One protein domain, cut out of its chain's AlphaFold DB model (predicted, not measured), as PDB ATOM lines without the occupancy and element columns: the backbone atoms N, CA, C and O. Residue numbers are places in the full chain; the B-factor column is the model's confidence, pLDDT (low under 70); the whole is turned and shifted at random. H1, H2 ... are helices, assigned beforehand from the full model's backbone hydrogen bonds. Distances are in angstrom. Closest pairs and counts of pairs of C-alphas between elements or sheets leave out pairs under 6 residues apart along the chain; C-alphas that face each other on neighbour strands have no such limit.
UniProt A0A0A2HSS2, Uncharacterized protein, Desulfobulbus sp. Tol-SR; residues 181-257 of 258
ATOM      1  N   GLU A 181      30.520  51.084 119.257       82.94
ATOM      2  CA  GLU A 181      31.555  51.759 118.472       82.94
ATOM      3  C   GLU A 181      32.050  50.867 117.329       82.94
ATOM      4  O   GLU A 181      32.106  51.324 116.193       82.94
ATOM      5  N   LYS A 182      32.302  49.576 117.583       85.94
ATOM      6  CA  LYS A 182      32.691  48.615 116.533       85.94
ATOM      7  C   LYS A 182      31.605  48.424 115.476       85.94
ATOM      8  O   LYS A 182      31.912  48.340 114.287       85.94
ATOM      9  N   LEU A 183      30.340  48.318 115.890       88.75
ATOM     10  CA  LEU A 183      29.220  48.163 114.960       88.75
ATOM     11  C   LEU A 183      29.074  49.403 114.075       88.75
ATOM     12  O   LEU A 183      28.949  49.275 112.856       88.75
ATOM     13  N   ARG A 184      29.157  50.590 114.684       89.19
ATOM     14  CA  ARG A 184      29.121  51.866 113.973       89.19
ATOM     15  C   ARG A 184      30.310  52.016 113.031       89.19
ATOM     16  O   ARG A 184      30.107  52.302 111.859       89.19
ATOM     17  N   GLU A 185      31.529  51.759 113.499       89.88
ATOM     18  CA  GLU A 185      32.744  51.822 112.677       89.88
ATOM     19  C   GLU A 185      32.642  50.880 111.472       89.88
ATOM     20  O   GLU A 185      32.939  51.280 110.351       89.88
ATOM     21  N   LYS A 186      32.114  49.664 111.654       93.56
ATOM     22  CA  LYS A 186      31.866  48.734 110.545       93.56
ATOM     23  C   LYS A 186      30.864  49.282 109.519       93.56
ATOM     24  O   LYS A 186      31.081  49.095 108.323       93.56
ATOM     25  N   ALA A 187      29.780  49.921 109.961       93.19
ATOM     26  CA  ALA A 187      28.798  50.536 109.065       93.19
ATOM     27  C   ALA A 187      29.407  51.715 108.287       93.19
ATOM     28  O   ALA A 187      29.300  51.759 107.063       93.19
ATOM     29  N   LEU A 188      30.133  52.596 108.981       95.12
ATOM     30  CA  LEU A 188      30.830  53.741 108.391       95.12
ATOM     31  C   LEU A 188      31.870  53.313 107.352       95.12
ATOM     32  O   LEU A 188      31.932  53.876 106.264       95.12
ATOM     33  N   LEU A 189      32.668  52.289 107.660       96.50
ATOM     34  CA  LEU A 189      33.669  51.767 106.732       96.50
ATOM     35  C   LEU A 189      33.033  51.114 105.506       96.50
ATOM     36  O   LEU A 189      33.564  51.251 104.409       96.50
ATOM     37  N   ARG A 190      31.896  50.429 105.667       95.94
ATOM     38  CA  ARG A 190      31.158  49.874 104.528       95.94
ATOM     39  C   ARG A 190      30.701  50.978 103.576       95.94
ATOM     40  O   ARG A 190      30.846  50.818 102.372       95.94
ATOM     41  N   GLU A 191      30.184  52.078 104.110       95.00
ATOM     42  CA  GLU A 191      29.767  53.228 103.306       95.00
ATOM     43  C   GLU A 191      30.968  53.936 102.654       95.00
ATOM     44  O   GLU A 191      30.923  54.306 101.483       95.00
ATOM     45  N   PHE A 192      32.095  54.042 103.365       97.56
ATOM     46  CA  PHE A 192      33.336  54.582 102.807       97.56
ATOM     47  C   PHE A 192      33.861  53.782 101.605       97.56
ATOM     48  O   PHE A 192      34.375  54.372 100.652       97.56
ATOM     49  N   GLU A 193      33.712  52.453 101.610       96.44
ATOM     50  CA  GLU A 193      34.065  51.620 100.453       96.44
ATOM     51  C   GLU A 193      33.263  52.002  99.202       96.44
ATOM     52  O   GLU A 193      33.812  52.032  98.103       96.44
ATOM     53  N   GLU A 194      32.000  52.405  99.350       95.31
ATOM     54  CA  GLU A 194      31.202  52.887  98.217       95.31
ATOM     55  C   GLU A 194      31.788  54.187  97.640       95.31
ATOM     56  O   GLU A 194      31.853  54.358  96.422       95.31
ATOM     57  N   TYR A 195      32.308  55.081  98.487       95.38
ATOM     58  CA  TYR A 195      32.924  56.344  98.055       95.38
ATOM     59  C   TYR A 195      34.250  56.149  97.308       95.38
ATOM     60  O   TYR A 195      34.606  56.954  96.433       95.38
ATOM     61  N   LYS A 196      34.977  55.064  97.595       94.38
ATOM     62  CA  LYS A 196      36.186  54.687  96.845       94.38
ATOM     63  C   LYS A 196      35.860  54.355  95.389       94.38
ATOM     64  O   LYS A 196      36.583  54.803  94.499       94.38
ATOM     65  N   GLU A 197      34.729  53.705  95.137       93.62
ATOM     66  CA  GLU A 197      34.295  53.298  93.793       93.62
ATOM     67  C   GLU A 197      33.693  54.445  92.960       93.62
ATOM     68  O   GLU A 197      33.683  54.407  91.723       93.62
ATOM     69  N   VAL A 198      33.214  55.515  93.604       93.19
ATOM     70  CA  VAL A 198      32.658  56.677  92.893       93.19
ATOM     71  C   VAL A 198      33.747  57.377  92.072       93.19
ATOM     72  O   VAL A 198      34.766  57.800  92.601       93.19
ATOM     73  N   LYS A 199      33.522  57.574  90.767       90.69
ATOM     74  CA  LYS A 199      34.485  58.258  89.870       90.69
ATOM     75  C   LYS A 199      34.313  59.779  89.786       90.69
ATOM     76  O   LYS A 199      35.149  60.461  89.206       90.69
ATOM     77  N   LYS A 200      33.191  60.308  90.276       92.75
ATOM     78  CA  LYS A 200      32.818  61.730  90.183       92.75
ATOM     79  C   LYS A 200      32.914  62.407  91.554       92.75
ATOM     80  O   LYS A 200      33.043  61.738  92.571       92.75
ATOM     81  N   LYS A 201      32.801  63.737  91.577       93.06
ATOM     82  CA  LYS A 201      32.673  64.504  92.824       93.06
ATOM     83  C   LYS A 201      31.444  64.045  93.626       93.06
ATOM     84  O   LYS A 201      30.355  63.907  93.059       93.06
ATOM     85  N   LEU A 202      31.623  63.845  94.930       93.81
ATOM     86  CA  LEU A 202      30.566  63.544  95.891       93.81
ATOM     87  C   LEU A 202      29.767  64.823  96.161       93.81
ATOM     88  O   LEU A 202      30.326  65.846  96.550       93.81
ATOM     89  N   LYS A 203      28.456  64.779  95.912       90.56
ATOM     90  CA  LYS A 203      27.557  65.921  96.156       90.56
ATOM     91  C   LYS A 203      26.882  65.850  97.520       90.56
ATOM     92  O   LYS A 203      26.722  66.877  98.165       90.56
ATOM     93  N   VAL A 204      26.475  64.644  97.904       92.75
ATOM     94  CA  VAL A 204      25.863  64.310  99.188       92.75
ATOM     95  C   VAL A 204      26.566  63.054  99.667       92.75
ATOM     96  O   VAL A 204      26.668  62.091  98.904       92.75
ATOM     97  N   PHE A 205      27.121  63.106 100.867       95.00
ATOM     98  CA  PHE A 205      27.853  62.010 101.481       95.00
ATOM     99  C   PHE A 205      27.802  62.164 102.998       95.00
ATOM    100  O   PHE A 205      27.531  63.239 103.527       95.00
ATOM    101  N   ARG A 206      28.061  61.073 103.700       95.25
ATOM    102  CA  ARG A 206      28.126  61.026 105.147       95.25
ATOM    103  C   ARG A 206      29.538  61.371 105.591       95.25
ATOM    104  O   ARG A 206      30.483  60.616 105.337       95.25
ATOM    105  N   LEU A 207      29.703  62.508 106.254       92.25
ATOM    106  CA  LEU A 207      31.024  63.012 106.629       92.25
ATOM    107  C   LEU A 207      31.729  62.083 107.627       92.25
ATOM    108  O   LEU A 207      32.936  61.857 107.535       92.25
ATOM    109  N   GLU A 208      30.970  61.469 108.537       91.50
ATOM    110  CA  GLU A 208      31.494  60.482 109.488       91.50
ATOM    111  C   GLU A 208      32.081  59.241 108.796       91.50
ATOM    112  O   GLU A 208      33.083  58.698 109.266       91.50
ATOM    113  N   ALA A 209      31.528  58.814 107.653       95.31
ATOM    114  CA  ALA A 209      32.065  57.682 106.895       95.31
ATOM    115  C   ALA A 209      33.422  58.029 106.271       95.31
ATOM    116  O   ALA A 209      34.367  57.243 106.362       95.31
ATOM    117  N   VAL A 210      33.563  59.245 105.730       95.81
ATOM    118  CA  VAL A 210      34.854  59.758 105.246       95.81
ATOM    119  C   VAL A 210      35.872  59.822 106.385       95.81
ATOM    120  O   VAL A 210      36.992  59.335 106.228       95.81
ATOM    121  N   ARG A 211      35.486  60.355 107.553       89.56
ATOM    122  CA  ARG A 211      36.375  60.443 108.724       89.56
ATOM    123  C   ARG A 211      36.854  59.063 109.183       89.56
ATOM    124  O   ARG A 211      38.045  58.882 109.438       89.56
ATOM    125  N   ALA A 212      35.950  58.086 109.273       90.19
ATOM    126  CA  ALA A 212      36.293  56.713 109.639       90.19
ATOM    127  C   ALA A 212      37.226  56.060 108.605       90.19
ATOM    128  O   ALA A 212      38.228  55.442 108.971       90.19
ATOM    129  N   GLY A 213      36.933  56.253 107.317       94.94
ATOM    130  CA  GLY A 213      37.755  55.766 106.217       94.94
ATOM    131  C   GLY A 213      39.167  56.342 106.215       94.94
ATOM    132  O   GLY A 213      40.133  55.588 106.132       94.94
ATOM    133  N   PHE A 214      39.307  57.659 106.384       93.88
ATOM    134  CA  PHE A 214      40.611  58.329 106.426       93.88
ATOM    135  C   PHE A 214      41.428  57.880 107.635       93.88
ATOM    136  O   PHE A 214      42.609  57.567 107.491       93.88
ATOM    137  N   LYS A 215      40.798  57.769 108.813       87.12
ATOM    138  CA  LYS A 215      41.436  57.216 110.016       87.12
ATOM    139  C   LYS A 215      42.006  55.820 109.750       87.12
ATOM    140  O   LYS A 215      43.158  55.567 110.098       87.12
ATOM    141  N   LYS A 216      41.220  54.926 109.139       90.62
ATOM    142  CA  LYS A 216      41.648  53.555 108.833       90.62
ATOM    143  C   LYS A 216      42.755  53.523 107.777       90.62
ATOM    144  O   LYS A 216      43.794  52.917 108.017       90.62
ATOM    145  N   ALA A 217      42.576  54.228 106.662       93.50
ATOM    146  CA  ALA A 217      43.573  54.317 105.596       93.50
ATOM    147  C   ALA A 217      44.909  54.870 106.120       93.50
ATOM    148  O   ALA A 217      45.973  54.352 105.794       93.50
ATOM    149  N   TRP A 218      44.869  55.852 107.026       88.69
ATOM    150  CA  TRP A 218      46.060  56.388 107.680       88.69
ATOM    151  C   TRP A 218      46.784  55.340 108.538       88.69
ATOM    152  O   TRP A 218      48.009  55.226 108.477       88.69
ATOM    153  N   GLN A 219      46.039  54.554 109.323       87.56
ATOM    154  CA  GLN A 219      46.591  53.459 110.133       87.56
ATOM    155  C   GLN A 219      47.220  52.358 109.269       87.56
ATOM    156  O   GLN A 219      48.261  51.811 109.633       87.56
ATOM    157  N   GLU A 220      46.619  52.075 108.114       93.19
ATOM    158  CA  GLU A 220      47.081  51.081 107.138       93.19
ATOM    159  C   GLU A 220      48.158  51.625 106.180       93.19
ATOM    160  O   GLU A 220      48.719  50.866 105.394       93.19
ATOM    161  N   ARG A 221      48.509  52.917 106.291       91.88
ATOM    162  CA  ARG A 221      49.443  53.646 105.409       91.88
ATOM    163  C   ARG A 221      49.001  53.713 103.942       91.88
ATOM    164  O   ARG A 221      49.827  53.924 103.058       91.88
ATOM    165  N   ASP A 222      47.706  53.590 103.687       93.50
ATOM    166  CA  ASP A 222      47.111  53.774 102.366       93.50
ATOM    167  C   ASP A 222      46.822  55.262 102.111       93.50
ATOM    168  O   ASP A 222      45.686  55.743 102.129       93.50
ATOM    169  N   TYR A 223      47.895  56.034 101.930       93.81
ATOM    170  CA  TYR A 223      47.805  57.475 101.681       93.81
ATOM    171  C   TYR A 223      47.146  57.790 100.329       93.81
ATOM    172  O   TYR A 223      46.490  58.824 100.189       93.81
ATOM    173  N   ALA A 224      47.269  56.881  99.358       94.88
ATOM    174  CA  ALA A 224      46.680  57.027  98.034       94.88
ATOM    175  C   ALA A 224      45.149  57.072  98.101       94.88
ATOM    176  O   ALA A 224      44.536  57.927  97.459       94.88
ATOM    177  N   VAL A 225      44.524  56.215  98.918       95.88
ATOM    178  CA  VAL A 225      43.067  56.238  99.122       95.88
ATOM    179  C   VAL A 225      42.596  57.549  99.754       95.88
ATOM    180  O   VAL A 225      41.564  58.076  99.336       95.88
ATOM    181  N   ILE A 226      43.346  58.104 100.713       94.44
ATOM    182  CA  ILE A 226      43.004  59.388 101.350       94.44
ATOM    183  C   ILE A 226      42.963  60.502 100.302       94.44
ATOM    184  O   ILE A 226      41.950  61.192 100.190       94.44
ATOM    185  N   VAL A 227      44.024  60.641  99.501       94.94
ATOM    186  CA  VAL A 227      44.104  61.665  98.447       94.94
ATOM    187  C   VAL A 227      43.009  61.453  97.400       94.94
ATOM    188  O   VAL A 227      42.248  62.372  97.110       94.94
ATOM    189  N   ALA A 228      42.844  60.221  96.908       95.31
ATOM    190  CA  ALA A 228      41.871  59.910  95.865       95.31
ATOM    191  C   ALA A 228      40.419  60.186  96.286       95.31
ATOM    192  O   ALA A 228      39.602  60.581  95.453       95.31
ATOM    193  N   VAL A 229      40.061  59.955  97.553       96.25
ATOM    194  CA  VAL A 229      38.716  60.262  98.059       96.25
ATOM    195  C   VAL A 229      38.580  61.746  98.408       96.25
ATOM    196  O   VAL A 229      37.539  62.326  98.100       96.25
ATOM    197  N   ALA A 230      39.613  62.392  98.962       94.56
ATOM    198  CA  ALA A 230      39.613  63.836  99.212       94.56
ATOM    199  C   ALA A 230      39.398  64.641  97.918       94.56
ATOM    200  O   ALA A 230      38.575  65.555  97.888       94.56
ATOM    201  N   ASP A 231      40.005  64.211  96.811       94.12
ATOM    202  CA  ASP A 231      39.802  64.795  95.482       94.12
ATOM    203  C   ASP A 231      38.362  64.677  94.971       94.12
ATOM    204  O   ASP A 231      37.970  65.378  94.036       94.12
ATOM    205  N   LYS A 232      37.527  63.822  95.568       95.25
ATOM    206  CA  LYS A 232      36.100  63.710  95.235       95.25
ATOM    207  C   LYS A 232      35.231  64.620  96.101       95.25
ATOM    208  O   LYS A 232      34.093  64.890  95.721       95.25
ATOM    209  N   ILE A 233      35.744  65.113  97.221       94.25
ATOM    210  CA  ILE A 233      35.012  65.957  98.167       94.25
ATOM    211  C   ILE A 233      35.018  67.420  97.670       94.25
ATOM    212  O   ILE A 233      35.954  67.847  96.980       94.25
ATOM    213  N   PRO A 234      33.952  68.203  97.916       93.19
ATOM    214  CA  PRO A 234      33.970  69.646  97.688       93.19
ATOM    215  C   PRO A 234      34.985  70.341  98.607       93.19
ATOM    216  O   PRO A 234      34.957  70.128  99.816       93.19
ATOM    217  N   ASN A 235      35.847  71.201  98.053       88.88
ATOM    218  CA  ASN A 235      36.947  71.826  98.804       88.88
ATOM    219  C   ASN A 235      36.476  72.569 100.060       88.88
ATOM    220  O   ASN A 235      37.110  72.457 101.098       88.88
ATOM    221  N   ASN A 236      35.330  73.253  99.995       88.75
ATOM    222  CA  ASN A 236      34.772  73.952 101.150       88.75
ATOM    223  C   ASN A 236      34.483  72.999 102.323       88.75
ATOM    224  O   ASN A 236      34.782  73.335 103.458       88.75
ATOM    225  N   VAL A 237      33.966  71.793 102.057       89.31
ATOM    226  CA  VAL A 237      33.693  70.802 103.111       89.31
ATOM    227  C   VAL A 237      34.994  70.218 103.661       89.31
ATOM    228  O   VAL A 237      35.099  69.972 104.858       89.31
ATOM    229  N   LEU A 238      35.990  70.001 102.796       88.31
ATOM    230  CA  LEU A 238      37.301  69.506 103.212       88.31
ATOM    231  C   LEU A 238      38.015  70.514 104.126       88.31
ATOM    232  O   LEU A 238      38.540  70.120 105.159       88.31
ATOM    233  N   GLU A 239      38.008  71.798 103.760       84.94
ATOM    234  CA  GLU A 239      38.656  72.887 104.503       84.94
ATOM    235  C   GLU A 239      37.939  73.220 105.822       84.94
ATOM    236  O   GLU A 239      38.592  73.532 106.819       84.94
ATOM    237  N   GLU A 240      36.605  73.132 105.850       83.31
ATOM    238  CA  GLU A 240      35.795  73.349 107.057       83.31
ATOM    239  C   GLU A 240      35.927  72.211 108.083       83.31
ATOM    240  O   GLU A 240      35.583  72.406 109.251       83.31
ATOM    241  N   ASP A 241      36.444  71.043 107.683       82.94
ATOM    242  CA  ASP A 241      36.701  69.903 108.563       82.94
ATOM    243  C   ASP A 241      38.199  69.774 108.904       82.94
ATOM    244  O   ASP A 241      38.980  69.208 108.130       82.94
ATOM    245  N   PRO A 242      38.632  70.192 110.111       78.06
ATOM    246  CA  PRO A 242      40.043  70.160 110.480       78.06
ATOM    247  C   PRO A 242      40.650  68.753 110.511       78.06
ATOM    248  O   PRO A 242      41.869  68.623 110.410       78.06
ATOM    249  N   LYS A 243      39.842  67.698 110.706       79.00
ATOM    250  CA  LYS A 243      40.339  66.315 110.737       79.00
ATOM    251  C   LYS A 243      40.613  65.831 109.318       79.00
ATOM    252  O   LYS A 243      41.672  65.255 109.074       79.00
ATOM    253  N   LEU A 244      39.682  66.077 108.393       86.44
ATOM    254  CA  LEU A 244      39.844  65.677 106.998       86.44
ATOM    255  C   LEU A 244      40.963  66.449 106.306       86.44
ATOM    256  O   LEU A 244      41.816  65.810 105.689       86.44
ATOM    257  N   LEU A 245      40.992  67.781 106.453       85.50
ATOM    258  CA  LEU A 245      42.044  68.624 105.879       85.50
ATOM    259  C   LEU A 245      43.426  68.132 106.307       85.50
ATOM    260  O   LEU A 245      44.314  67.916 105.490       85.50
ATOM    261  N   MET A 246      43.579  67.863 107.598       85.06
ATOM    262  CA  MET A 246      44.847  67.419 108.141       85.06
ATOM    263  C   MET A 246      45.263  66.028 107.638       85.06
ATOM    264  O   MET A 246      46.433  65.831 107.311       85.06
ATOM    265  N   TRP A 247      44.349  65.053 107.568       87.25
ATOM    266  CA  TRP A 247      44.678  63.744 106.990       87.25
ATOM    267  C   TRP A 247      45.080  63.863 105.521       87.25
ATOM    268  O   TRP A 247      46.024  63.194 105.101       87.25
ATOM    269  N   TYR A 248      44.401  64.724 104.765       90.56
ATOM    270  CA  TYR A 248      44.734  65.006 103.376       90.56
ATOM    271  C   TYR A 248      46.131  65.627 103.234       90.56
ATOM    272  O   TYR A 248      46.971  65.053 102.543       90.56
ATOM    273  N   ASP A 249      46.430  66.718 103.945       87.31
ATOM    274  CA  ASP A 249      47.731  67.402 103.882       87.31
ATOM    275  C   ASP A 249      48.893  66.460 104.235       87.31
ATOM    276  O   ASP A 249      49.942  66.434 103.577       87.31
ATOM    277  N   GLN A 250      48.699  65.639 105.271       87.00
ATOM    278  CA  GLN A 250      49.689  64.652 105.682       87.00
ATOM    279  C   GLN A 250      49.848  63.532 104.646       87.00
ATOM    280  O   GLN A 250      50.976  63.106 104.391       87.00
ATOM    281  N   ALA A 251      48.760  63.063 104.028       90.94
ATOM    282  CA  ALA A 251      48.811  62.046 102.980       90.94
ATOM    283  C   ALA A 251      49.524  62.564 101.720       90.94
ATOM    284  O   ALA A 251      50.403  61.875 101.202       90.94
ATOM    285  N   VAL A 252      49.233  63.794 101.283       91.62
ATOM    286  CA  VAL A 252      49.923  64.452 100.157       91.62
ATOM    287  C   VAL A 252      51.419  64.578 100.436       91.62
ATOM    288  O   VAL A 252      52.233  64.202  99.596       91.62
ATOM    289  N   THR A 253      51.797  65.025 101.638       89.19
ATOM    290  CA  THR A 253      53.210  65.144 102.040       89.19
ATOM    291  C   THR A 253      53.932  63.792 102.011       89.19
ATOM    292  O   THR A 253      55.097  63.718 101.630       89.19
ATOM    293  N   ARG A 254      53.254  62.709 102.410       87.38
ATOM    294  CA  ARG A 254      53.815  61.349 102.397       87.38
ATOM    295  C   ARG A 254      53.911  60.757 100.992       87.38
ATOM    296  O   ARG A 254      54.830  59.984 100.761       87.38
ATOM    297  N   MET A 255      53.001  61.113 100.083       86.25
ATOM    298  CA  MET A 255      53.029  60.663  98.684       86.25
ATOM    299  C   MET A 255      54.007  61.455  97.809       86.25
ATOM    300  O   MET A 255      54.590  60.893  96.896       86.25
ATOM    301  N   GLY A 256      54.191  62.752  98.072       68.44
ATOM    302  CA  GLY A 256      55.128  63.613  97.338       68.44
ATOM    303  C   GLY A 256      56.573  63.563  97.845       68.44
ATOM    304  O   GLY A 256      57.389  64.378  97.423       68.44
ATOM    305  N   GLY A 257      56.866  62.674  98.799       55.25
ATOM    306  CA  GLY A 257      58.200  62.439  99.358       55.25
ATOM    307  C   GLY A 257      58.968  61.278  98.713       55.25
ATOM    308  O   GLY A 257      60.004  60.893  99.257       55.25
TER     309      GLY A 257
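What this domain is: This is residues 181 to 257 of the 258 residues of an uncharacterized protein of Desulfobulbus sp. Tol-SR (UniProt A0A0A2HSS2). Three helices make the core, their centres set in a triangle: H2 and H3 lie side by side as a helical hairpin, and H5 packs on both of them. The longest helix, H1, crosses H2 on the side away from H5 and meets H3 with its last turn, while the short H4 forms a corner with H5. The printed part has 77 residues with five named helices, H1 to H5 in that order, and no named strand; its class is all helix. It is compact, with a radius of gyration of the C-alphas of 11.6 A and spans of 35 by 26 by 23 A.

Where its parts are: H1 covers residues 181 to 197 and is 24.9 A from first to last C-alpha; C-alpha 181 is at (31.555, 51.759, 118.472). H2, residues 207 to 220, is 20.0 A long and begins with C-alpha 207 at (31.024, 63.012, 106.629). H3 covers residues 223 to 230 and H4 residues 235 to 240. H5, residues 242 to 255, is 19.9 A long and ends with C-alpha 255 at (53.029, 60.663, 98.684).

How they stand to each other: H1 touches H2 with residues 185 to 192 alone, about perpendicular at 90 degrees; the closest C-alphas, of Leu 188 and Ala 209, are 4.4 A apart. H1 touches H3 with residues 195 to 196 alone, about perpendicular at 78 degrees, closest at the C-alphas of Lys 196 and Val 229, 6.2 A. H2 and H3 form a hairpin and touch at a shallow tilt of 13 degrees, opposite ways; their closest C-alphas, of Phe 214 and Ile 226, are 5.7 A apart. H2 and H5 touch and run the same way at a shallow tilt of 34 degrees, only just short of steep, closest at the C-alphas of Arg 211 and Leu 244, 6.5 A. H3 and H5 touch at a steep tilt of 46 degrees, opposite ways, with the C-alphas of Tyr 223 and Ala 251 closest at 4.9 A. H4 and H5 touch only at the corner, and only just, with 3 pairs of C-alphas within 8 A, the closest those of Leu 238 and Leu 245 at 5.5 A. H1 is apart from H4 and H5, and H2 is apart from H4. Each O i to N i+4 pair is within hydrogen-bond range in H2, H3, H4 and H5, and 11 of 13 are in H1.

The domain as a whole: The two C-alphas farthest apart, those of Leu 183 and Gly 257, are 35.9 A from each other. The printed part has no cut. The link from H1 to H2, 9 residues, is short; the other three links are tight. The mean pLDDT of the printed part is 90.4, and residues 256 to 257 are under 70.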